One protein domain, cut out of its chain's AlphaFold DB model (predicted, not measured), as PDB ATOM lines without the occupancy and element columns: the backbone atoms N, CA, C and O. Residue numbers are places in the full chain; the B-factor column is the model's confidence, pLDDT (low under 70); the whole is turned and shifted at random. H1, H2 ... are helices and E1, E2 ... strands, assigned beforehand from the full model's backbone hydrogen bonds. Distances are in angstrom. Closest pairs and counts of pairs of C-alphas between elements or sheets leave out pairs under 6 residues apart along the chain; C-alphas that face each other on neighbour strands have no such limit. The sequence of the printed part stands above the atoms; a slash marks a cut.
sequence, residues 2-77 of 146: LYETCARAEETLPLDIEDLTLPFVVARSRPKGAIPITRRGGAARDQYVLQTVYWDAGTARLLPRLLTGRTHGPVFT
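What this domain is: This is residues 2 to 77 of the 146 residues of an uncharacterized protein of Streptomyces sp. So13.3 (UniProt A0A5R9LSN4). With little regular structure, this is a two-strand hairpin, E1 and E2, whose long loop reaches out to Gly 41, with helix H3 beyond the hairpin's other end and short H1 and H2 nearby. The 76 printed residues hold, in order along the chain, H1, H2, E1, E2 and H3, with E1 and E2 an antiparallel sheet of two strands; the class is mixed, helices and strands, with only 27 of the 76 residues in named elements. The whole is only just compact, close to loose, radius of gyration of the C-alphas 13.7 A, spanning 44 by 26 by 20 A.

Where its parts are: H1, residues 2 to 5, begins at C-alpha (6.128, -19.037, 6.013). H2 is residues 9 to 12, E1 26 to 29, E2 51 to 54. H3, residues 57 to 67, 16.2 A long, ends at (3.116, -4.174, 13.700).

How they stand to each other: In the hairpin, N 27 and O 53 are 2.9 A apart, within hydrogen-bond range. The closest C-alphas of H2 and E1, Glu 11 and Ser 29, are 5.5 A apart. In H3, 4 of 7 O i to N i+4 pairs are within range; H1 and H2 are too short for one.

The domain as a whole: The printed part has no cut. Links H2 to E1 and E1 to E2 are long. Residues 22 to 26 and 28 to 51 are under pLDDT 70.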
ATOM      1  N   LEU A   2       5.434 -17.727   5.911       76.06
ATOM      2  CA  LEU A   2       6.128 -19.037   6.013       76.06
ATOM      3  C   LEU A   2       5.972 -19.894   4.746       76.06
ATOM      4  O   LEU A   2       6.939 -20.461   4.254       76.06
ATOM      5  N   TYR A   3       4.760 -19.927   4.184       74.62
ATOM      6  CA  TYR A   3       4.469 -20.671   2.952       74.62
ATOM      7  C   TYR A   3       5.238 -20.135   1.734       74.62
ATOM      8  O   TYR A   3       5.666 -20.900   0.884       74.62
ATOM      9  N   GLU A   4       5.437 -18.817   1.670       74.75
ATOM     10  CA  GLU A   4       6.120 -18.152   0.548       74.75
ATOM     11  C   GLU A   4       7.640 -18.316   0.597       74.75
ATOM     12  O   GLU A   4       8.297 -18.313  -0.435       74.75
ATOM     13  N   THR A   5       8.207 -18.424   1.797       70.75
ATOM     14  CA  THR A   5       9.663 -18.393   1.999       70.75
ATOM     15  C   THR A   5      10.257 -19.772   2.213       70.75
ATOM     16  O   THR A   5      11.478 -19.911   2.221       70.75
ATOM     17  N   CYS A   6       9.408 -20.780   2.448       70.94
ATOM     18  CA  CYS A   6       9.799 -22.092   2.961       70.94
ATOM     19  C   CYS A   6      10.710 -22.007   4.203       70.94
ATOM     20  O   CYS A   6      11.401 -22.972   4.532       70.94
ATOM     21  N   ALA A   7      10.722 -20.859   4.893       71.00
ATOM     22  CA  ALA A   7      11.543 -20.640   6.067       71.00
ATOM     23  C   ALA A   7      11.002 -21.478   7.222       71.00
ATOM     24  O   ALA A   7       9.789 -21.680   7.367       71.00
ATOM     25  N   ARG A   8      11.898 -21.972   8.077       73.50
ATOM     26  CA  ARG A   8      11.462 -22.738   9.247       73.50
ATOM     27  C   ARG A   8      10.790 -21.788  10.235       73.50
ATOM     28  O   ARG A   8      11.182 -20.627  10.382       73.50
ATOM     29  N   ALA A   9       9.806 -22.294  10.979       76.06
ATOM     30  CA  ALA A   9       9.171 -21.528  12.054       76.06
ATOM     31  C   ALA A   9      10.211 -21.006  13.067       76.06
ATOM     32  O   ALA A   9      10.108 -19.882  13.544       76.06
ATOM     33  N   GLU A  10      11.254 -21.797  13.315       72.06
ATOM     34  CA  GLU A  10      12.394 -21.491  14.187       72.06
ATOM     35  C   GLU A  10      13.212 -20.274  13.722       72.06
ATOM     36  O   GLU A  10      13.826 -19.611  14.545       72.06
ATOM     37  N   GLU A  11      13.207 -19.964  12.427       75.06
ATOM     38  CA  GLU A  11      13.988 -18.870  11.826       75.06
ATOM     39  C   GLU A  11      13.148 -17.595  11.696       75.06
ATOM     40  O   GLU A  11      13.668 -16.482  11.725       75.06
ATOM     41  N   THR A  12      11.829 -17.764  11.579       79.06
ATOM     42  CA  THR A  12      10.883 -16.685  11.275       79.06
ATOM     43  C   THR A  12      10.182 -16.131  12.515       79.06
ATOM     44  O   THR A  12      10.007 -14.923  12.646       79.06
ATOM     45  N   LEU A  13       9.770 -16.993  13.449       80.19
ATOM     46  CA  LEU A  13       9.093 -16.569  14.678       80.19
ATOM     47  C   LEU A  13       9.948 -15.703  15.617       80.19
ATOM     48  O   LEU A  13       9.367 -14.840  16.276       80.19
ATOM     49  N   PRO A  14      11.286 -15.865  15.698       77.81
ATOM     50  CA  PRO A  14      12.109 -14.992  16.517       77.81
ATOM     51  C   PRO A  14      12.551 -13.721  15.783       77.81
ATOM     52  O   PRO A  14      13.464 -13.079  16.284       77.81
ATOM     53  N   LEU A  15      11.964 -13.348  14.642       82.06
ATOM     54  CA  LEU A  15      12.293 -12.076  13.997       82.06
ATOM     55  C   LEU A  15      11.886 -10.887  14.874       82.06
ATOM     56  O   LEU A  15      10.757 -10.823  15.379       82.06
ATOM     57  N   ASP A  16      12.806  -9.940  15.005       82.75
ATOM     58  CA  ASP A  16      12.564  -8.629  15.589       82.75
ATOM     59  C   ASP A  16      12.287  -7.596  14.478       82.75
ATOM     60  O   ASP A  16      12.619  -7.807  13.309       82.75
ATOM     61  N   ILE A  17      11.606  -6.494  14.802       83.12
ATOM     62  CA  ILE A  17      11.250  -5.441  13.830       83.12
ATOM     63  C   ILE A  17      12.512  -4.812  13.226       83.12
ATOM     64  O   ILE A  17      12.522  -4.418  12.065       83.12
ATOM     65  N   GLU A  18      13.588  -4.790  14.001       82.62
ATOM     66  CA  GLU A  18      14.927  -4.336  13.655       82.62
ATOM     67  C   GLU A  18      15.577  -5.184  12.546       82.62
ATOM     68  O   GLU A  18      16.444  -4.693  11.824       82.62
ATOM     69  N   ASP A  19      15.137  -6.434  12.373       81.00
ATOM     70  CA  ASP A  19      15.614  -7.331  11.316       81.00
ATOM     71  C   ASP A  19      14.873  -7.118   9.980       81.00
ATOM     72  O   ASP A  19      15.255  -7.694   8.954       81.00
ATOM     73  N   LEU A  20      13.807  -6.305   9.972       81.75
ATOM     74  CA  LEU A  20      13.001  -6.003   8.791       81.75
ATOM     75  C   LEU A  20      13.583  -4.809   8.028       81.75
ATOM     76  O   LEU A  20      13.750  -3.718   8.568       81.75
ATOM     77  N   THR A  21      13.812  -4.976   6.726       76.31
ATOM     78  CA  THR A  21      14.151  -3.850   5.847       76.31
ATOM     79  C   THR A  21      12.881  -3.288   5.221       76.31
ATOM     80  O   THR A  21      12.087  -4.030   4.634       76.31
ATOM     81  N   LEU A  22      12.684  -1.971   5.316       63.72
ATOM     82  CA  LEU A  22      11.596  -1.279   4.620       63.72
ATOM     83  C   LEU A  22      11.741  -1.474   3.099       63.72
ATOM     84  O   LEU A  22      12.849  -1.323   2.587       63.72
ATOM     85  N   PRO A  23      10.662  -1.824   2.370       65.19
ATOM     86  CA  PRO A  23       9.246  -1.725   2.748       65.19
ATOM     87  C   PRO A  23       8.626  -3.021   3.324       65.19
ATOM     88  O   PRO A  23       7.511  -3.384   2.960       65.19
ATOM     89  N   PHE A  24       9.318  -3.725   4.228       62.91
ATOM     90  CA  PHE A  24       8.874  -4.982   4.858       62.91
ATOM     91  C   PHE A  24       8.754  -6.157   3.881       62.91
ATOM     92  O   PHE A  24       7.999  -7.102   4.099       62.91
ATOM     93  N   VAL A  25       9.522  -6.090   2.797       58.88
ATOM     94  CA  VAL A  25       9.663  -7.163   1.803       58.88
ATOM     95  C   VAL A  25      10.806  -8.099   2.188       58.88
ATOM     96  O   VAL A  25      10.838  -9.241   1.745       58.88
ATOM     97  N   VAL A  26      11.737  -7.632   3.023       65.19
ATOM     98  CA  VAL A  26      12.985  -8.332   3.312       65.19
ATOM     99  C   VAL A  26      13.197  -8.450   4.813       65.19
ATOM    100  O   VAL A  26      13.112  -7.450   5.526       65.19
ATOM    101  N   ALA A  27      13.520  -9.652   5.277       71.94
ATOM    102  CA  ALA A  27      13.923  -9.909   6.655       71.94
ATOM    103  C   ALA A  27      15.289 -10.576   6.706       71.94
ATOM    104  O   ALA A  27      15.630 -11.387   5.843       71.94
ATOM    105  N   ARG A  28      16.046 -10.282   7.757       68.75
ATOM    106  CA  ARG A  28      17.257 -11.020   8.099       68.75
ATOM    107  C   ARG A  28      16.926 -12.091   9.133       68.75
ATOM    108  O   ARG A  28      16.819 -11.802  10.315       68.75
ATOM    109  N   SER A  29      16.757 -13.334   8.692       68.31
ATOM    110  CA  SER A  29      16.488 -14.461   9.589       68.31
ATOM    111  C   SER A  29      17.777 -15.142  10.034       68.31
ATOM    112  O   SER A  29      18.735 -15.252   9.264       68.31
ATOM    113  N   ARG A  30      17.789 -15.671  11.258       67.06
ATOM    114  CA  ARG A  30      18.881 -16.521  11.751       67.06
ATOM    115  C   ARG A  30      18.639 -17.956  11.274       67.06
ATOM    116  O   ARG A  30      17.625 -18.516  11.680       67.06
ATOM    117  N   PRO A  31      19.509 -18.549  10.438       61.00
ATOM    118  CA  PRO A  31      19.306 -19.915   9.971       61.00
ATOM    119  C   PRO A  31      19.513 -20.932  11.101       61.00
ATOM    120  O   PRO A  31      20.280 -20.706  12.043       61.00
ATOM    121  N   LYS A  32      18.842 -22.084  11.011       55.06
ATOM    122  CA  LYS A  32      19.019 -23.175  11.979       55.06
ATOM    123  C   LYS A  32      20.472 -23.663  11.992       55.06
ATOM    124  O   LYS A  32      21.011 -24.048  10.959       55.06
ATOM    125  N   GLY A  33      21.084 -23.701  13.178       53.72
ATOM    126  CA  GLY A  33      22.481 -24.116  13.345       53.72
ATOM    127  C   GLY A  33      23.495 -23.033  12.972       53.72
ATOM    128  O   GLY A  33      24.666 -23.347  12.770       53.72
ATOM    129  N   ALA A  34      23.060 -21.773  12.869       57.44
ATOM    130  CA  ALA A  34      23.970 -20.665  12.659       57.44
ATOM    131  C   ALA A  34      25.060 -20.666  13.744       57.44
ATOM    132  O   ALA A  34      24.779 -20.696  14.940       57.44
ATOM    133  N   ILE A  35      26.314 -20.670  13.302       54.69
ATOM    134  CA  ILE A  35      27.477 -20.671  14.184       54.69
ATOM    135  C   ILE A  35      27.732 -19.215  14.587       54.69
ATOM    136  O   ILE A  35      27.860 -18.370  13.694       54.69
ATOM    137  N   PRO A  36      27.799 -18.893  15.890       58.03
ATOM    138  CA  PRO A  36      28.163 -17.554  16.318       58.03
ATOM    139  C   PRO A  36      29.580 -17.245  15.826       58.03
ATOM    140  O   PRO A  36      30.527 -17.995  16.071       58.03
ATOM    141  N   ILE A  37      29.733 -16.133  15.113       57.75
ATOM    142  CA  ILE A  37      31.022 -15.623  14.666       57.75
ATOM    143  C   ILE A  37      31.767 -15.151  15.913       57.75
ATOM    144  O   ILE A  37      31.594 -14.031  16.396       57.75
ATOM    145  N   THR A  38      32.628 -16.008  16.451       55.31
ATOM    146  CA  THR A  38      33.561 -15.607  17.500       55.31
ATOM    147  C   THR A  38      34.685 -14.798  16.864       55.31
ATOM    148  O   THR A  38      35.517 -15.338  16.129       55.31
ATOM    149  N   ARG A  39      34.742 -13.491  17.135       51.62
ATOM    150  CA  ARG A  39      35.928 -12.693  16.800       51.62
ATOM    151  C   ARG A  39      37.105 -13.221  17.623       51.62
ATOM    152  O   ARG A  39      37.003 -13.333  18.843       51.62
ATOM    153  N   ARG A  40      38.232 -13.531  16.972       47.44
ATOM    154  CA  ARG A  40      39.471 -13.941  17.652       47.44
ATOM    155  C   ARG A  40      39.879 -12.829  18.635       47.44
ATOM    156  O   ARG A  40      40.279 -11.757  18.195       47.44
ATOM    157  N   GLY A  41      39.735 -13.079  19.940       59.59
ATOM    158  CA  GLY A  41      40.180 -12.180  21.016       59.59
ATOM    159  C   GLY A  41      39.120 -11.288  21.682       59.59
ATOM    160  O   GLY A  41      39.500 -10.389  22.423       59.59
ATOM    161  N   GLY A  42      37.817 -11.499  21.471       53.84
ATOM    162  CA  GLY A  42      36.774 -10.732  22.167       53.84
ATOM    163  C   GLY A  42      35.541 -11.568  22.488       53.84
ATOM    164  O   GLY A  42      35.275 -12.549  21.796       53.84
ATOM    165  N   ALA A  43      34.805 -11.180  23.539       49.16
ATOM    166  CA  ALA A  43      33.579 -11.843  23.986       49.16
ATOM    167  C   ALA A  43      32.686 -12.213  22.793       49.16
ATOM    168  O   ALA A  43      32.446 -11.373  21.921       49.16
ATOM    169  N   ALA A  44      32.222 -13.466  22.760       46.34
ATOM    170  CA  ALA A  44      31.331 -13.977  21.731       46.34
ATOM    171  C   ALA A  44      30.061 -13.116  21.698       46.34
ATOM    172  O   ALA A  44      29.140 -13.299  22.489       46.34
ATOM    173  N   ARG A  45      30.026 -12.124  20.808       48.12
ATOM    174  CA  ARG A  45      28.761 -11.526  20.400       48.12
ATOM    175  C   ARG A  45      28.086 -12.568  19.534       48.12
ATOM    176  O   ARG A  45      28.731 -13.125  18.651       48.12
ATOM    177  N   ASP A  46      26.816 -12.813  19.821       52.91
ATOM    178  CA  ASP A  46      25.942 -13.779  19.157       52.91
ATOM    179  C   ASP A  46      25.653 -13.329  17.707       52.91
ATOM    180  O   ASP A  46      24.548 -12.935  17.339       52.91
ATOM    181  N   GLN A  47      26.714 -13.233  16.905       54.78
ATOM    182  CA  GLN A  47      26.709 -12.757  15.532       54.78
ATOM    183  C   GLN A  47      26.543 -13.961  14.627       54.78
ATOM    184  O   GLN A  47      27.471 -14.732  14.427       54.78
ATOM    185  N   TYR A  48      25.353 -14.120  14.078       58.78
ATOM    186  CA  TYR A  48      25.053 -15.166  13.117       58.78
ATOM    187  C   TYR A  48      25.215 -14.635  11.693       58.78
ATOM    188  O   TYR A  48      25.000 -13.446  11.439       58.78
ATOM    189  N   VAL A  49      25.541 -15.515  10.744       59.28
ATOM    190  CA  VAL A  49      25.352 -15.195   9.323       59.28
ATOM    191  C   VAL A  49      23.848 -15.158   9.075       59.28
ATOM    192  O   VAL A  49      23.176 -16.186   9.133       59.28
ATOM    193  N   LEU A  50      23.312 -13.956   8.872       67.19
ATOM    194  CA  LEU A  50      21.889 -13.754   8.627       67.19
ATOM    195  C   LEU A  50      21.556 -14.139   7.184       67.19
ATOM    196  O   LEU A  50      22.235 -13.709   6.252       67.19
ATOM    197  N   GLN A  51      20.496 -14.921   7.007       68.69
ATOM    198  CA  GLN A  51      19.936 -15.210   5.694       68.69
ATOM    199  C   GLN A  51      18.888 -14.153   5.349       68.69
ATOM    200  O   GLN A  51      18.035 -13.810   6.168       68.69
ATOM    201  N   THR A  52      18.950 -13.646   4.122       74.12
ATOM    202  CA  THR A  52      17.952 -12.716   3.595       74.12
ATOM    203  C   THR A  52      16.740 -13.495   3.099       74.12
ATOM    204  O   THR A  52      16.859 -14.343   2.215       74.12
ATOM    205  N   VAL A  53      15.573 -13.195   3.657       75.19
ATOM    206  CA  VAL A  53      14.286 -13.788   3.291       75.19
ATOM    207  C   VAL A  53      13.431 -12.730   2.607       75.19
ATOM    208  O   VAL A  53      13.329 -11.613   3.108       75.19
ATOM    209  N   TYR A  54      12.814 -13.091   1.481       79.19
ATOM    210  CA  TYR A  54      11.947 -12.208   0.701       79.19
ATOM    211  C   TYR A  54      10.488 -12.641   0.828       79.19
ATOM    212  O   TYR A  54      10.165 -13.803   0.592       79.19
ATOM    213  N   TRP A  55       9.602 -11.711   1.170       83.06
ATOM    214  CA  TRP A  55       8.159 -11.927   1.162       83.06
ATOM    215  C   TRP A  55       7.511 -11.305  -0.059       83.06
ATOM    216  O   TRP A  55       7.909 -10.234  -0.514       83.06
ATOM    217  N   ASP A  56       6.463 -11.959  -0.552       80.62
ATOM    218  CA  ASP A  56       5.693 -11.424  -1.664       80.62
ATOM    219  C   ASP A  56       4.838 -10.219  -1.219       80.62
ATOM    220  O   ASP A  56       4.566 -10.010  -0.029       80.62
ATOM    221  N   ALA A  57       4.386  -9.419  -2.186       78.12
ATOM    222  CA  ALA A  57       3.638  -8.184  -1.977       78.12
ATOM    223  C   ALA A  57       2.402  -8.372  -1.079       78.12
ATOM    224  O   ALA A  57       2.055  -7.473  -0.310       78.12
ATOM    225  N   GLY A  58       1.748  -9.538  -1.144       80.38
ATOM    226  CA  GLY A  58       0.621  -9.877  -0.272       80.38
ATOM    227  C   GLY A  58       1.007  -9.884   1.208       80.38
ATOM    228  O   GLY A  58       0.374  -9.208   2.021       80.38
ATOM    229  N   THR A  59       2.087 -10.584   1.555       81.94
ATOM    230  CA  THR A  59       2.599 -10.646   2.931       81.94
ATOM    231  C   THR A  59       3.204  -9.312   3.371       81.94
ATOM    232  O   THR A  59       2.916  -8.851   4.479       81.94
ATOM    233  N   ALA A  60       3.977  -8.650   2.505       81.06
ATOM    234  CA  ALA A  60       4.608  -7.366   2.815       81.06
ATOM    235  C   ALA A  60       3.582  -6.280   3.190       81.06
ATOM    236  O   ALA A  60       3.829  -5.466   4.075       81.06
ATOM    237  N   ARG A  61       2.381  -6.302   2.591       83.62
ATOM    238  CA  ARG A  61       1.278  -5.378   2.928       83.62
ATOM    239  C   ARG A  61       0.612  -5.671   4.276       83.62
ATOM    240  O   ARG A  61       0.015  -4.771   4.870       83.62
ATOM    241  N   LEU A  62       0.678  -6.911   4.760       85.00
ATOM    242  CA  LEU A  62       0.076  -7.314   6.036       85.00
ATOM    243  C   LEU A  62       0.994  -7.030   7.228       85.00
ATOM    244  O   LEU A  62       0.493  -6.729   8.312       85.00
ATOM    245  N   LEU A  63       2.314  -7.067   7.030       82.31
ATOM    246  CA  LEU A  63       3.303  -6.812   8.083       82.31
ATOM    247  C   LEU A  63       3.094  -5.462   8.797       82.31
ATOM    248  O   LEU A  63       2.927  -5.482  10.016       82.31
ATOM    249  N   PRO A  64       2.965  -4.310   8.111       80.56
ATOM    250  CA  PRO A  64       2.676  -3.031   8.766       80.56
ATOM    251  C   PRO A  64       1.412  -3.053   9.635       80.56
ATOM    252  O   PRO A  64       1.373  -2.443  10.706       80.56
ATOM    253  N   ARG A  65       0.377  -3.786   9.198       83.75
ATOM    254  CA  ARG A  65      -0.891  -3.919   9.935       83.75
ATOM    255  C   ARG A  65      -0.713  -4.767  11.195       83.75
ATOM    256  O   ARG A  65      -1.315  -4.443  12.211       83.75
ATOM    257  N   LEU A  66       0.132  -5.800  11.145       80.19
ATOM    258  CA  LEU A  66       0.505  -6.623  12.301       80.19
ATOM    259  C   LEU A  66       1.369  -5.849  13.309       80.19
ATOM    260  O   LEU A  66       1.241  -6.028  14.522       80.19
ATOM    261  N   LEU A  67       2.248  -4.966  12.829       80.94
ATOM    262  CA  LEU A  67       3.116  -4.174  13.700       80.94
ATOM    263  C   LEU A  67       2.345  -3.098  14.474       80.94
ATOM    264  O   LEU A  67       2.750  -2.773  15.583       80.94
ATOM    265  N   THR A  68       1.208  -2.605  13.969       78.88
ATOM    266  CA  THR A  68       0.332  -1.640  14.675       78.88
ATOM    267  C   THR A  68       1.090  -0.387  15.160       78.88
ATOM    268  O   THR A  68       0.832   0.140  16.238       78.88
ATOM    269  N   GLY A  69       2.067   0.084  14.377       74.56
ATOM    270  CA  GLY A  69       2.902   1.245  14.722       74.56
ATOM    271  C   GLY A  69       4.085   0.951  15.653       74.56
ATOM    272  O   GLY A  69       4.785   1.880  16.047       74.56
ATOM    273  N   ARG A  70       4.345  -0.319  15.995       80.19
ATOM    274  CA  ARG A  70       5.562  -0.716  16.719       80.19
ATOM    275  C   ARG A  70       6.798  -0.513  15.843       80.19
ATOM    276  O   ARG A  70       6.792  -0.869  14.666       80.19
ATOM    277  N   THR A  71       7.853   0.023  16.448       77.06
ATOM    278  CA  THR A  71       9.142   0.290  15.789       77.06
ATOM    279  C   THR A  71      10.276  -0.607  16.283       77.06
ATOM    280  O   THR A  71      11.344  -0.593  15.684       77.06
ATOM    281  N   HIS A  72      10.055  -1.375  17.354       76.94
ATOM    282  CA  HIS A  72      11.067  -2.207  18.007       76.94
ATOM    283  C   HIS A  72      10.454  -3.456  18.659       76.94
ATOM    284  O   HIS A  72       9.277  -3.460  19.048       76.94
ATOM    285  N   GLY A  73      11.270  -4.501  18.806       80.00
ATOM    286  CA  GLY A  73      10.908  -5.757  19.465       80.00
ATOM    287  C   GLY A  73      10.316  -6.823  18.532       80.00
ATOM    288  O   GLY A  73      10.340  -6.674  17.314       80.00
ATOM    289  N   PRO A  74       9.759  -7.919  19.080       81.94
ATOM    290  CA  PRO A  74       9.395  -9.097  18.296       81.94
ATOM    291  C   PRO A  74       8.240  -8.828  17.335       81.94
ATOM    292  O   PRO A  74       7.192  -8.307  17.732       81.94
ATOM    293  N   VAL A  75       8.379  -9.274  16.086       82.94
ATOM    294  CA  VAL A  75       7.317  -9.180  15.071       82.94
ATOM    295  C   VAL A  75       6.082  -9.959  15.526       82.94
ATOM    296  O   VAL A  75       4.969  -9.420  15.534       82.94
ATOM    297  N   PHE A  76       6.291 -11.199  15.981       83.38
ATOM    298  CA  PHE A  76       5.243 -12.098  16.457       83.38
ATOM    299  C   PHE A  76       5.180 -12.119  17.982       83.38
ATOM    300  O   PHE A  76       6.121 -12.505  18.679       83.38
ATOM    301  N   THR A  77       4.020 -11.755  18.507       78.06
ATOM    302  CA  THR A  77       3.741 -11.703  19.944       78.06
ATOM    303  C   THR A  77       2.527 -12.552  20.276       78.06
ATOM    304  O   THR A  77       1.591 -12.619  19.477       78.06
TER     305      THR A  77